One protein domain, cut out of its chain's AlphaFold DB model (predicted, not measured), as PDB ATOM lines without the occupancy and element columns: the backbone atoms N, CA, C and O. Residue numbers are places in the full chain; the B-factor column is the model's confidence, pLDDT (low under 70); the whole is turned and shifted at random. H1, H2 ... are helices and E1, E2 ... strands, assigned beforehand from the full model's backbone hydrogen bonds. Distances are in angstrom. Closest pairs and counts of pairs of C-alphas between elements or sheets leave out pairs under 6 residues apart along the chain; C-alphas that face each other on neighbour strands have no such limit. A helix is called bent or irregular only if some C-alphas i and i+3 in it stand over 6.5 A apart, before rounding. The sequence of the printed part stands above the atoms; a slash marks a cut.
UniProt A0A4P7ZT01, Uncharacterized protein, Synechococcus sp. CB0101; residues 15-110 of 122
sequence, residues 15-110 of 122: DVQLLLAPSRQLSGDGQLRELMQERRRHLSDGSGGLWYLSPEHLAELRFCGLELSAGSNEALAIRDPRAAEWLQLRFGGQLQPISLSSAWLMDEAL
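Overview. This is residues 15 to 110 of the 122 residues of an uncharacterized protein of Synechococcus sp. CB0101 (UniProt A0A4P7ZT01). A strongly twisted sheet of four strands forms the core, with helix H3 packed on one face along strand E1 and the irregular helix H2 on the opposite face. Helices H1 and H4 pack on the sheet mainly at its edge strand E2, and no helix touches another helix. The printed part has 96 residues, with four named helices and four named strands in the order E1, H1, E2, H2, E3, H3, E4, H4. The sheet runs E2, E3, E1, E4, all antiparallel, and the class is mixed, helices and strands. The whole is compact, with a radius of gyration of the C-alphas of 12.3 A, and its C-alphas span 34 by 28 by 21 A.

Arrangement. The inner strands are E1, residues 15 to 22, and E3, residues 73 to 78; N 19 and O 76 are 2.8 A apart, within hydrogen-bond range. The edge strand E4, residues 94 to 101, pairs with E1 through N 18 and O 96, 2.8 A, and bends by 58 degrees at residue 97. The other edge strand, E2, residues 50 to 53, pairs with E3 through N 53 and O 75, 2.8 A. H3, residues 81 to 91, is on the sheet at a height of 8.8 A, over E1 and along the strands, at 5 degrees to E1 on the local plane; their closest C-alphas, those of Gln 17 and Ala 84, are 6.3 A apart. H2, residues 55 to 64, is on the opposite face to H3 at a height of 8.3 A, only just over E3, with 3 of its C-alphas falling on that strand, and slantwise to the strands at 56 degrees to E3 on the local plane. Its closest C-alphas to E3 are those of Pro 55 and Glu 74, 5.1 A apart. H1, residues 31 to 42, is on the sheet, and the closest C-alphas of H1 and E2, those of Met 36 and Leu 50, are 6.9 A apart. H4, residues 102 to 108, is on the sheet too, and its closest C-alphas to E2, those of Leu 105 and Trp 51, are 6.7 A apart. H2 and H4 are close but not clearly touching, with the C-alphas of His 57 and Glu 108 7.6 A apart; H1 and H3 are apart. E1, H1, E2 and E3, H3, E4 are split strand-helix-strand units, two strands running the same way with another strand between them, each with a right-handed crossover. Every O i to N i+4 pair is within hydrogen-bond range in H1, H3 and H4, and 4 of 6 are in H2.

Along the chain. E1 begins at C-alpha 15 (132.678, 150.690, 191.998) and is 22.6 A long; E4 is 20.9 A, E3 16.2 A. H1 is 16.9 A long, H3 15.2 A. H2 is irregular: C-alphas 60 and 63 are 7.3 A apart. H4 ends at C-alpha 108 (127.554, 148.181, 175.975).

Size, cuts and confidence. The two C-alphas farthest apart, those of Ser 44 and Ser 69, are 34.7 A apart. The printed part has no cut and no long link. Mean pLDDT of the printed part is 87.8; residues 62 to 71, of which 62 to 64 belong to H2, are under 70.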
ATOM      1  N   ASP A  15     133.641 150.149 191.052       92.69
ATOM      2  CA  ASP A  15     132.678 150.690 191.998       92.69
ATOM      3  C   ASP A  15     132.167 152.026 191.458       92.69
ATOM      4  O   ASP A  15     132.936 152.961 191.212       92.69
ATOM      5  N   VAL A  16     130.862 152.086 191.216       94.44
ATOM      6  CA  VAL A  16     130.173 153.243 190.649       94.44
ATOM      7  C   VAL A  16     128.909 153.539 191.442       94.44
ATOM      8  O   VAL A  16     128.334 152.680 192.111       94.44
ATOM      9  N   GLN A  17     128.450 154.780 191.338       95.50
ATOM     10  CA  GLN A  17     127.128 155.183 191.787       95.50
ATOM     11  C   GLN A  17     126.162 155.066 190.610       95.50
ATOM     12  O   GLN A  17     126.388 155.659 189.554       95.50
ATOM     13  N   LEU A  18     125.087 154.310 190.789       94.00
ATOM     14  CA  LEU A  18     124.005 154.197 189.826       94.00
ATOM     15  C   LEU A  18     122.908 155.197 190.180       94.00
ATOM     16  O   LEU A  18     122.320 155.106 191.253       94.00
ATOM     17  N   LEU A  19     122.623 156.135 189.283       95.50
ATOM     18  CA  LEU A  19     121.477 157.032 189.391       95.50
ATOM     19  C   LEU A  19     120.303 156.437 188.618       95.50
ATOM     20  O   LEU A  19     120.300 156.473 187.392       95.50
ATOM     21  N   LEU A  20     119.330 155.885 189.337       93.44
ATOM     22  CA  LEU A  20     118.122 155.271 188.791       93.44
ATOM     23  C   LEU A  20     116.997 156.302 188.674       93.44
ATOM     24  O   LEU A  20     116.721 157.032 189.631       93.44
ATOM     25  N   ALA A  21     116.299 156.317 187.541       92.88
ATOM     26  CA  ALA A  21     115.110 157.142 187.353       92.88
ATOM     27  C   ALA A  21     114.100 156.478 186.396       92.88
ATOM     28  O   ALA A  21     114.474 155.607 185.610       92.88
ATOM     29  N   PRO A  22     112.819 156.882 186.430       91.38
ATOM     30  CA  PRO A  22     111.859 156.581 185.373       91.38
ATOM     31  C   PRO A  22     112.390 156.949 183.982       91.38
ATOM     32  O   PRO A  22     113.063 157.965 183.815       91.38
ATOM     33  N   SER A  23     112.041 156.154 182.970       88.25
ATOM     34  CA  SER A  23     112.444 156.389 181.581       88.25
ATOM     35  C   SER A  23     112.081 157.798 181.093       88.25
ATOM     36  O   SER A  23     110.946 158.252 181.257       88.25
ATOM     37  N   ARG A  24     113.024 158.436 180.391       89.00
ATOM     38  CA  ARG A  24     113.005 159.824 179.894       89.00
ATOM     39  C   ARG A  24     113.118 160.918 180.960       89.00
ATOM     40  O   ARG A  24     113.103 162.087 180.586       89.00
ATOM     41  N   GLN A  25     113.253 160.604 182.244       92.12
ATOM     42  CA  GLN A  25     113.537 161.623 183.252       92.12
ATOM     43  C   GLN A  25     114.972 162.168 183.145       92.12
ATOM     44  O   GLN A  25     115.172 163.373 183.274       92.12
ATOM     45  N   LEU A  26     115.965 161.307 182.908       92.62
ATOM     46  CA  LEU A  26     117.364 161.723 182.747       92.62
ATOM     47  C   LEU A  26     117.644 162.185 181.314       92.62
ATOM     48  O   LEU A  26     118.378 163.146 181.096       92.62
ATOM     49  N   SER A  27     117.086 161.478 180.330       91.38
ATOM     50  CA  SER A  27     117.417 161.657 178.910       91.38
ATOM     51  C   SER A  27     116.437 162.523 178.116       91.38
ATOM     52  O   SER A  27     116.777 162.979 177.024       91.38
ATOM     53  N   GLY A  28     115.227 162.756 178.628       87.88
ATOM     54  CA  GLY A  28     114.095 163.225 177.822       87.88
ATOM     55  C   GLY A  28     114.214 164.635 177.253       87.88
ATOM     56  O   GLY A  28     113.594 164.920 176.230       87.88
ATOM     57  N   ASP A  29     115.007 165.504 177.875       88.88
ATOM     58  CA  ASP A  29     115.203 166.892 177.443       88.88
ATOM     59  C   ASP A  29     116.534 167.128 176.704       88.88
ATOM     60  O   ASP A  29     116.814 168.244 176.271       88.88
ATOM     61  N   GLY A  30     117.353 166.082 176.545       90.62
ATOM     62  CA  GLY A  30     118.659 166.137 175.889       90.62
ATOM     63  C   GLY A  30     119.799 166.742 176.715       90.62
ATOM     64  O   GLY A  30     120.952 166.620 176.297       90.62
ATOM     65  N   GLN A  31     119.548 167.311 177.898       92.81
ATOM     66  CA  GLN A  31     120.601 167.949 178.700       92.81
ATOM     67  C   GLN A  31     121.666 166.945 179.156       92.81
ATOM     68  O   GLN A  31     122.859 167.253 179.157       92.81
ATOM     69  N   LEU A  32     121.263 165.719 179.518       94.56
ATOM     70  CA  LEU A  32     122.214 164.662 179.868       94.56
ATOM     71  C   LEU A  32     123.100 164.282 178.675       94.56
ATOM     72  O   LEU A  32     124.306 164.096 178.834       94.56
ATOM     73  N   ARG A  33     122.520 164.197 177.473       94.31
ATOM     74  CA  ARG A  33     123.259 163.875 176.247       94.31
ATOM     75  C   ARG A  33     124.343 164.917 175.975       94.31
ATOM     76  O   ARG A  33     125.486 164.538 175.726       94.31
ATOM     77  N   GLU A  34     124.002 166.203 176.044       93.62
ATOM     78  CA  GLU A  34     124.963 167.301 175.862       93.62
ATOM     79  C   GLU A  34     126.074 167.257 176.917       93.62
ATOM     80  O   GLU A  34     127.256 167.340 176.583       93.62
ATOM     81  N   LEU A  35     125.711 167.034 178.183       93.75
ATOM     82  CA  LEU A  35     126.673 166.918 179.276       93.75
ATOM     83  C   LEU A  35     127.653 165.760 179.064       93.75
ATOM     84  O   LEU A  35     128.860 165.925 179.253       93.75
ATOM     85  N   MET A  36     127.154 164.587 178.668       94.44
ATOM     86  CA  MET A  36     128.000 163.426 178.391       94.44
ATOM     87  C   MET A  36     128.936 163.692 177.211       94.44
ATOM     88  O   MET A  36     130.120 163.369 177.293       94.44
ATOM     89  N   GLN A  37     128.445 164.318 176.137       93.31
ATOM     90  CA  GLN A  37     129.286 164.710 175.002       93.31
ATOM     91  C   GLN A  37     130.411 165.649 175.428       93.31
ATOM     92  O   GLN A  37     131.567 165.414 175.079       93.31
ATOM     93  N   GLU A  38     130.086 166.684 176.199       92.38
ATOM     94  CA  GLU A  38     131.067 167.660 176.657       92.38
ATOM     95  C   GLU A  38     132.126 166.995 177.541       92.38
ATOM     96  O   GLU A  38     133.323 167.124 177.290       92.38
ATOM     97  N   ARG A  39     131.715 166.173 178.512       91.69
ATOM     98  CA  ARG A  39     132.663 165.458 179.379       91.69
ATOM     99  C   ARG A  39     133.591 164.525 178.612       91.69
ATOM    100  O   ARG A  39     134.781 164.497 178.910       91.69
ATOM    101  N   ARG A  40     133.077 163.791 177.622       91.81
ATOM    102  CA  ARG A  40     133.886 162.896 176.778       91.81
ATOM    103  C   ARG A  40     134.878 163.645 175.890       91.81
ATOM    104  O   ARG A  40     135.909 163.084 175.549       91.81
ATOM    105  N   ARG A  41     134.591 164.897 175.515       90.12
ATOM    106  CA  ARG A  41     135.541 165.747 174.775       90.12
ATOM    107  C   ARG A  41     136.697 166.225 175.651       90.12
ATOM    108  O   ARG A  41     137.813 166.337 175.158       90.12
ATOM    109  N   HIS A  42     136.433 166.516 176.926       87.44
ATOM    110  CA  HIS A  42     137.443 167.040 177.859       87.44
ATOM    111  C   HIS A  42     138.245 165.956 178.585       87.44
ATOM    112  O   HIS A  42     139.335 166.235 179.082       87.44
ATOM    113  N   LEU A  43     137.728 164.730 178.662       83.69
ATOM    114  CA  LEU A  43     138.370 163.609 179.348       83.69
ATOM    115  C   LEU A  43     138.887 162.573 178.346       83.69
ATOM    116  O   LEU A  43     138.218 162.222 177.381       83.69
ATOM    117  N   SER A  44     140.090 162.056 178.589       74.25
ATOM    118  CA  SER A  44     140.813 161.173 177.659       74.25
ATOM    119  C   SER A  44     140.323 159.720 177.656       74.25
ATOM    120  O   SER A  44     140.796 158.922 176.854       74.25
ATOM    121  N   ASP A  45     139.406 159.353 178.554       78.50
ATOM    122  CA  ASP A  45     138.978 157.969 178.788       78.50
ATOM    123  C   ASP A  45     137.758 157.535 177.953       78.50
ATOM    124  O   ASP A  45     137.256 156.427 178.130       78.50
ATOM    125  N   GLY A  46     137.255 158.402 177.065       77.38
ATOM    126  CA  GLY A  46     136.149 158.121 176.140       77.38
ATOM    127  C   GLY A  46     134.758 158.011 176.781       77.38
ATOM    128  O   GLY A  46     133.760 158.221 176.095       77.38
ATOM    129  N   SER A  47     134.673 157.753 178.088       85.19
ATOM    130  CA  SER A  47     133.417 157.692 178.854       85.19
ATOM    131  C   SER A  47     133.095 159.007 179.566       85.19
ATOM    132  O   SER A  47     131.932 159.336 179.788       85.19
ATOM    133  N   GLY A  48     134.117 159.788 179.926       87.06
ATOM    134  CA  GLY A  48     133.978 160.947 180.798       87.06
ATOM    135  C   GLY A  48     133.619 160.587 182.247       87.06
ATOM    136  O   GLY A  48     133.144 161.453 182.997       87.06
ATOM    137  N   GLY A  49     133.804 159.316 182.627       92.06
ATOM    138  CA  GLY A  49     133.369 158.737 183.897       92.06
ATOM    139  C   GLY A  49     131.854 158.552 184.026       92.06
ATOM    140  O   GLY A  49     131.372 158.430 185.155       92.06
ATOM    141  N   LEU A  50     131.122 158.583 182.904       94.62
ATOM    142  CA  LEU A  50     129.667 158.454 182.830       94.62
ATOM    143  C   LEU A  50     129.255 157.435 181.762       94.62
ATOM    144  O   LEU A  50     129.693 157.517 180.613       94.62
ATOM    145  N   TRP A  51     128.332 156.550 182.119       95.31
ATOM    146  CA  TRP A  51     127.767 155.555 181.208       95.31
ATOM    147  C   TRP A  51     126.254 155.537 181.325       95.31
ATOM    148  O   TRP A  51     125.714 155.398 182.424       95.31
ATOM    149  N   TYR A  52     125.573 155.711 180.198       94.44
ATOM    150  CA  TYR A  52     124.118 155.714 180.158       94.44
ATOM    151  C   TYR A  52     123.615 154.283 180.003       94.44
ATOM    152  O   TYR A  52     124.053 153.561 179.110       94.44
ATOM    153  N   LEU A  53     122.695 153.882 180.875       92.38
ATOM    154  CA  LEU A  53     122.050 152.579 180.841       92.38
ATOM    155  C   LEU A  53     120.592 152.781 180.456       92.38
ATOM    156  O   LEU A  53     119.774 153.271 181.239       92.38
ATOM    157  N   SER A  54     120.280 152.400 179.228       89.81
ATOM    158  CA  SER A  54     118.917 152.337 178.737       89.81
ATOM    159  C   SER A  54     118.120 151.229 179.448       89.81
ATOM    160  O   SER A  54     118.699 150.372 180.132       89.81
ATOM    161  N   PRO A  55     116.782 151.229 179.319       87.00
ATOM    162  CA  PRO A  55     115.942 150.215 179.948       87.00
ATOM    163  C   PRO A  55     116.316 148.775 179.565       87.00
ATOM    164  O   PRO A  55     116.182 147.875 180.395       87.00
ATOM    165  N   GLU A  56     116.798 148.553 178.340       86.00
ATOM    166  CA  GLU A  56     117.298 147.259 177.873       86.00
ATOM    167  C   GLU A  56     118.569 146.820 178.615       86.00
ATOM    168  O   GLU A  56     118.570 145.739 179.205       86.00
ATOM    169  N   HIS A  57     119.588 147.679 178.726       87.31
ATOM    170  CA  HIS A  57     120.816 147.364 179.468       87.31
ATOM    171  C   HIS A  57     120.545 147.135 180.962       87.31
ATOM    172  O   HIS A  57     121.136 146.264 181.599       87.31
ATOM    173  N   LEU A  58     119.601 147.876 181.547       85.94
ATOM    174  CA  LEU A  58     119.175 147.645 182.929       85.94
ATOM    175  C   LEU A  58     118.452 146.312 183.121       85.94
ATOM    176  O   LEU A  58     118.566 145.706 184.189       85.94
ATOM    177  N   ALA A  59     117.708 145.846 182.117       81.44
ATOM    178  CA  ALA A  59     117.055 144.545 182.177       81.44
ATOM    179  C   ALA A  59     118.080 143.399 182.228       81.44
ATOM    180  O   ALA A  59     117.843 142.409 182.920       81.44
ATOM    181  N   GLU A  60     119.231 143.557 181.574       79.94
ATOM    182  CA  GLU A  60     120.346 142.602 181.627       79.94
ATOM    183  C   GLU A  60     121.026 142.579 183.004       79.94
ATOM    184  O   GLU A  60     121.423 141.520 183.493       79.94
ATOM    185  N   LEU A  61     121.073 143.725 183.691       77.19
ATOM    186  CA  LEU A  61     121.656 143.871 185.032       77.19
ATOM    187  C   LEU A  61     120.738 143.417 186.180       77.19
ATOM    188  O   LEU A  61     121.126 143.487 187.351       77.19
ATOM    189  N   ARG A  62     119.537 142.903 185.887       68.62
ATOM    190  CA  ARG A  62     118.568 142.428 186.897       68.62
ATOM    191  C   ARG A  62     119.116 141.357 187.842       68.62
ATOM    192  O   ARG A  62     118.624 141.215 188.957       68.62
ATOM    193  N   PHE A  63     120.156 140.633 187.432       57.09
ATOM    194  CA  PHE A  63     120.809 139.617 188.258       57.09
ATOM    195  C   PHE A  63     121.686 140.197 189.383       57.09
ATOM    196  O   PHE A  63     122.093 139.456 190.273       57.09
ATOM    197  N   CYS A  64     121.938 141.511 189.402       60.97
ATOM    198  CA  CYS A  64     122.777 142.178 190.404       60.97
ATOM    199  C   CYS A  64     122.022 142.618 191.678       60.97
ATOM    200  O   CYS A  64     122.536 143.439 192.435       60.97
ATOM    201  N   GLY A  65     120.812 142.105 191.934       57.81
ATOM    202  CA  GLY A  65     120.026 142.454 193.130       57.81
ATOM    203  C   GLY A  65     119.319 143.815 193.054       57.81
ATOM    204  O   GLY A  65     118.875 144.346 194.067       57.81
ATOM    205  N   LEU A  66     119.217 144.380 191.851       65.38
ATOM    206  CA  LEU A  66     118.459 145.590 191.557       65.38
ATOM    207  C   LEU A  66     116.986 145.223 191.308       65.38
ATOM    208  O   LEU A  66     116.651 144.671 190.257       65.38
ATOM    209  N   GLU A  67     116.093 145.536 192.253       61.75
ATOM    210  CA  GLU A  67     114.641 145.422 192.048       61.75
ATOM    211  C   GLU A  67     114.150 146.529 191.104       61.75
ATOM    212  O   GLU A  67     113.648 147.574 191.514       61.75
ATOM    213  N   LEU A  68     114.335 146.313 189.801       65.50
ATOM    214  CA  LEU A  68     113.913 147.241 188.756       65.50
ATOM    215  C   LEU A  68     112.641 146.742 188.080       65.50
ATOM    216  O   LEU A  68     112.605 145.636 187.529       65.50
ATOM    217  N   SER A  69     111.616 147.591 188.040       60.97
ATOM    218  CA  SER A  69     110.449 147.397 187.175       60.97
ATOM    219  C   SER A  69     110.901 147.322 185.713       60.97
ATOM    220  O   SER A  69     111.599 148.211 185.224       60.97
ATOM    221  N   ALA A  70     110.541 146.238 185.019       58.22
ATOM    222  CA  ALA A  70     111.022 145.957 183.662       58.22
ATOM    223  C   ALA A  70     110.691 147.124 182.725       58.22
ATOM    224  O   ALA A  70     109.554 147.595 182.722       58.22
ATOM    225  N   GLY A  71     111.663 147.571 181.926       64.38
ATOM    226  CA  GLY A  71     111.435 148.487 180.801       64.38
ATOM    227  C   GLY A  71     110.950 149.897 181.161       64.38
ATOM    228  O   GLY A  71     110.638 150.676 180.265       64.38
ATOM    229  N   SER A  72     110.863 150.231 182.450       80.56
ATOM    230  CA  SER A  72     110.256 151.485 182.924       80.56
ATOM    231  C   SER A  72     111.273 152.491 183.453       80.56
ATOM    232  O   SER A  72     110.907 153.635 183.716       80.56
ATOM    233  N   ASN A  73     112.525 152.062 183.617       88.56
ATOM    234  CA  ASN A  73     113.582 152.848 184.227       88.56
ATOM    235  C   ASN A  73     114.759 152.991 183.267       88.56
ATOM    236  O   ASN A  73     115.060 152.077 182.503       88.56
ATOM    237  N   GLU A  74     115.445 154.116 183.380       92.38
ATOM    238  CA  GLU A  74     116.770 154.364 182.831       92.38
ATOM    239  C   GLU A  74     117.744 154.622 183.984       92.38
ATOM    240  O   GLU A  74     117.340 154.860 185.131       92.38
ATOM    241  N   ALA A  75     119.040 154.570 183.693       93.69
ATOM    242  CA  ALA A  75     120.039 154.892 184.690       93.69
ATOM    243  C   ALA A  75     121.293 155.521 184.112       93.69
ATOM    244  O   ALA A  75     121.583 155.455 182.920       93.69
ATOM    245  N   LEU A  76     122.071 156.096 185.016       95.44
ATOM    246  CA  LEU A  76     123.396 156.607 184.737       95.44
ATOM    247  C   LEU A  76     124.371 155.982 185.731       95.44
ATOM    248  O   LEU A  76     124.213 156.154 186.939       95.44
ATOM    249  N   ALA A  77     125.368 155.256 185.236       95.12
ATOM    250  CA  ALA A  77     126.489 154.795 186.045       95.12
ATOM    251  C   ALA A  77     127.562 155.889 186.095       95.12
ATOM    252  O   ALA A  77     127.953 156.450 185.067       95.12
ATOM    253  N   ILE A  78     128.012 156.215 187.305       96.12
ATOM    254  CA  ILE A  78     128.802 157.410 187.592       96.12
ATOM    255  C   ILE A  78     130.008 157.009 188.435       96.12
ATOM    256  O   ILE A  78     129.859 156.511 189.551       96.12
ATOM    257  N   ARG A  79     131.217 157.239 187.916       94.38
ATOM    258  CA  ARG A  79     132.456 156.887 188.629       94.38
ATOM    259  C   ARG A  79     132.769 157.835 189.789       94.38
ATOM    260  O   ARG A  79     133.278 157.389 190.809       94.38
ATOM    261  N   ASP A  80     132.531 159.134 189.623       93.88
ATOM    262  CA  ASP A  80     132.853 160.145 190.639       93.88
ATOM    263  C   ASP A  80     131.657 160.374 191.584       93.88
ATOM    264  O   ASP A  80     130.624 160.876 191.130       93.88
ATOM    265  N   PRO A  81     131.771 160.072 192.893       93.00
ATOM    266  CA  PRO A  81     130.685 160.273 193.851       93.00
ATOM    267  C   PRO A  81     130.176 161.718 193.913       93.00
ATOM    268  O   PRO A  81     128.976 161.936 194.056       93.00
ATOM    269  N   ARG A  82     131.055 162.718 193.738       94.62
ATOM    270  CA  ARG A  82     130.642 164.133 193.745       94.62
ATOM    271  C   ARG A  82     129.808 164.476 192.519       94.62
ATOM    272  O   ARG A  82     128.814 165.194 192.620       94.62
ATOM    273  N   ALA A  83     130.195 163.945 191.360       94.75
ATOM    274  CA  ALA A  83     129.390 164.058 190.155       94.75
ATOM    275  C   ALA A  83     128.035 163.362 190.338       94.75
ATOM    276  O   ALA A  83     127.028 163.894 189.882       94.75
ATOM    277  N   ALA A  84     127.993 162.224 191.039       96.44
ATOM    278  CA  ALA A  84     126.755 161.495 191.301       96.44
ATOM    279  C   ALA A  84     125.758 162.310 192.132       96.44
ATOM    280  O   ALA A  84     124.599 162.434 191.739       96.44
ATOM    281  N   GLU A  85     126.216 162.927 193.221       96.69
ATOM    282  CA  GLU A  85     125.393 163.821 194.047       96.69
ATOM    283  C   GLU A  85     124.867 165.015 193.239       96.69
ATOM    284  O   GLU A  85     123.675 165.322 193.272       96.69
ATOM    285  N   TRP A  86     125.731 165.669 192.455       96.56
ATOM    286  CA  TRP A  86     125.318 166.799 191.620       96.56
ATOM    287  C   TRP A  86     124.304 166.389 190.539       96.56
ATOM    288  O   TRP A  86     123.323 167.098 190.309       96.56
ATOM    289  N   LEU A  87     124.507 165.234 189.897       96.75
ATOM    290  CA  LEU A  87     123.601 164.698 188.878       96.75
ATOM    291  C   LEU A  87     122.241 164.322 189.477       96.75
ATOM    292  O   LEU A  87     121.218 164.631 188.869       96.75
ATOM    293  N   GLN A  88     122.217 163.743 190.681       97.00
ATOM    294  CA  GLN A  88     120.977 163.463 191.404       97.00
ATOM    295  C   GLN A  88     120.204 164.749 191.719       97.00
ATOM    296  O   GLN A  88     118.993 164.798 191.532       97.00
ATOM    297  N   LEU A  89     120.882 165.810 192.165       96.38
ATOM    298  CA  LEU A  89     120.229 167.098 192.427       96.38
ATOM    299  C   LEU A  89     119.670 167.734 191.147       96.38
ATOM    300  O   LEU A  89     118.623 168.377 191.188       96.38
ATOM    301  N   ARG A  90     120.366 167.567 190.016       95.06
ATOM    302  CA  ARG A  90     119.971 168.150 188.729       95.06
ATOM    303  C   ARG A  90     118.790 167.430 188.086       95.06
ATOM    304  O   ARG A  90     117.871 168.090 187.614       95.06
ATOM    305  N   PHE A  91     118.854 166.105 188.013       94.25
ATOM    306  CA  PHE A  91     117.905 165.290 187.251       94.25
ATOM    307  C   PHE A  91     116.888 164.556 188.139       94.25
ATOM    308  O   PHE A  91     115.922 163.975 187.642       94.25
ATOM    309  N   GLY A  92     117.070 164.585 189.461       94.00
ATOM    310  CA  GLY A  92     116.323 163.754 190.400       94.00
ATOM    311  C   GLY A  92     116.780 162.295 190.361       94.00
ATOM    312  O   GLY A  92     117.881 161.988 189.910       94.00
ATOM    313  N   GLY A  93     115.919 161.390 190.830       92.44
ATOM    314  CA  GLY A  93     116.194 159.953 190.872       92.44
ATOM    315  C   GLY A  93     116.842 159.484 192.178       92.44
ATOM    316  O   GLY A  93     117.003 160.239 193.143       92.44
ATOM    317  N   GLN A  94     117.194 158.202 192.213       93.56
ATOM    318  CA  GLN A  94     117.736 157.531 193.391       93.56
ATOM    319  C   GLN A  94     119.143 157.003 193.116       93.56
ATOM    320  O   GLN A  94     119.356 156.264 192.159       93.56
ATOM    321  N   LEU A  95     120.093 157.368 193.979       94.25
ATOM    322  CA  LEU A  95     121.446 156.823 193.946       94.25
ATOM    323  C   LEU A  95     121.515 155.467 194.648       94.25
ATOM    324  O   LEU A  95     120.971 155.290 195.738       94.25
ATOM    325  N   GLN A  96     122.249 154.540 194.043       91.88
ATOM    326  CA  GLN A  96     122.569 153.241 194.614       91.88
ATOM    327  C   GLN A  96     124.016 152.851 194.266       91.88
ATOM    328  O   GLN A  96     124.382 152.905 193.092       91.88
ATOM    329  N   PRO A  97     124.842 152.435 195.240       92.19
ATOM    330  CA  PRO A  97     126.175 151.915 194.954       92.19
ATOM    331  C   PRO A  97     126.093 150.540 194.279       92.19
ATOM    332  O   PRO A  97     125.289 149.693 194.676       92.19
ATOM    333  N   ILE A  98     126.942 150.306 193.278       90.81
ATOM    334  CA  ILE A  98     127.055 149.019 192.585       90.81
ATOM    335  C   ILE A  98     128.467 148.824 192.021       90.81
ATOM    336  O   ILE A  98     129.128 149.783 191.626       90.81
ATOM    337  N   SER A  99     128.913 147.571 191.941       90.75
ATOM    338  CA  SER A  99     130.154 147.199 191.258       90.75
ATOM    339  C   SER A  99     129.822 146.593 189.893       90.75
ATOM    340  O   SER A  99     129.182 145.544 189.816       90.75
ATOM    341  N   LEU A 100     130.252 147.241 188.808       89.81
ATOM    342  CA  LEU A 100     129.997 146.803 187.428       89.81
ATOM    343  C   LEU A 100     131.295 146.432 186.709       89.81
ATOM    344  O   LEU A 100     132.359 146.964 187.008       89.81
ATOM    345  N   SER A 101     131.220 145.526 185.734       90.19
ATOM    346  CA  SER A 101     132.369 145.202 184.880       90.19
ATOM    347  C   SER A 101     132.778 146.427 184.061       90.19
ATOM    348  O   SER A 101     131.970 146.977 183.312       90.19
ATOM    349  N   SER A 102     134.047 146.832 184.160       89.06
ATOM    350  CA  SER A 102     134.583 147.930 183.356       89.06
ATOM    351  C   SER A 102     134.512 147.615 181.869       89.06
ATOM    352  O   SER A 102     134.243 148.503 181.074       89.06
ATOM    353  N   ALA A 103     134.768 146.359 181.495       89.25
ATOM    354  CA  ALA A 103     134.724 145.927 180.106       89.25
ATOM    355  C   ALA A 103     133.301 146.053 179.552       89.25
ATOM    356  O   ALA A 103     133.120 146.635 178.493       89.25
ATOM    357  N   TRP A 104     132.302 145.607 180.319       89.38
ATOM    358  CA  TRP A 104     130.896 145.708 179.924       89.38
ATOM    359  C   TRP A 104     130.439 147.165 179.792       89.38
ATOM    360  O   TRP A 104     129.832 147.528 178.795       89.38
ATOM    361  N   LEU A 105     130.804 148.035 180.745       90.19
ATOM    362  CA  LEU A 105     130.484 149.466 180.659       90.19
ATOM    363  C   LEU A 105     131.067 150.123 179.400       90.19
ATOM    364  O   LEU A 105     130.444 150.998 178.805       90.19
ATOM    365  N   MET A 106     132.274 149.719 179.008       88.69
ATOM    366  CA  MET A 106     132.943 150.270 177.833       88.69
ATOM    367  C   MET A 106     132.427 149.684 176.512       88.69
ATOM    368  O   MET A 106     132.587 150.340 175.492       88.69
ATOM    369  N   ASP A 107     131.834 148.493 176.516       87.62
ATOM    370  CA  ASP A 107     131.324 147.846 175.301       87.62
ATOM    371  C   ASP A 107     129.851 148.210 175.054       87.62
ATOM    372  O   ASP A 107     129.497 148.704 173.988       87.62
ATOM    373  N   GLU A 108     129.016 148.090 176.090       86.75
ATOM    374  CA  GLU A 108     127.554 148.181 175.975       86.75
ATOM    375  C   GLU A 108     127.004 149.566 176.367       86.75
ATOM    376  O   GLU A 108     125.990 150.026 175.851       86.75
ATOM    377  N   ALA A 109     127.679 150.291 177.266       87.25
ATOM    378  CA  ALA A 109     127.127 151.501 177.894       87.25
ATOM    379  C   ALA A 109     127.794 152.820 177.450       87.25
ATOM    380  O   ALA A 109     127.662 153.865 178.105       87.25
ATOM    381  N   LEU A 110     128.529 152.796 176.333       87.31
ATOM    382  CA  LEU A 110     129.113 153.998 175.730       87.31
ATOM    383  C   LEU A 110     128.137 154.768 174.842       87.31
ATOM    384  O   LEU A 110     128.451 155.897 174.450       87.31
TER     385      LEU A 110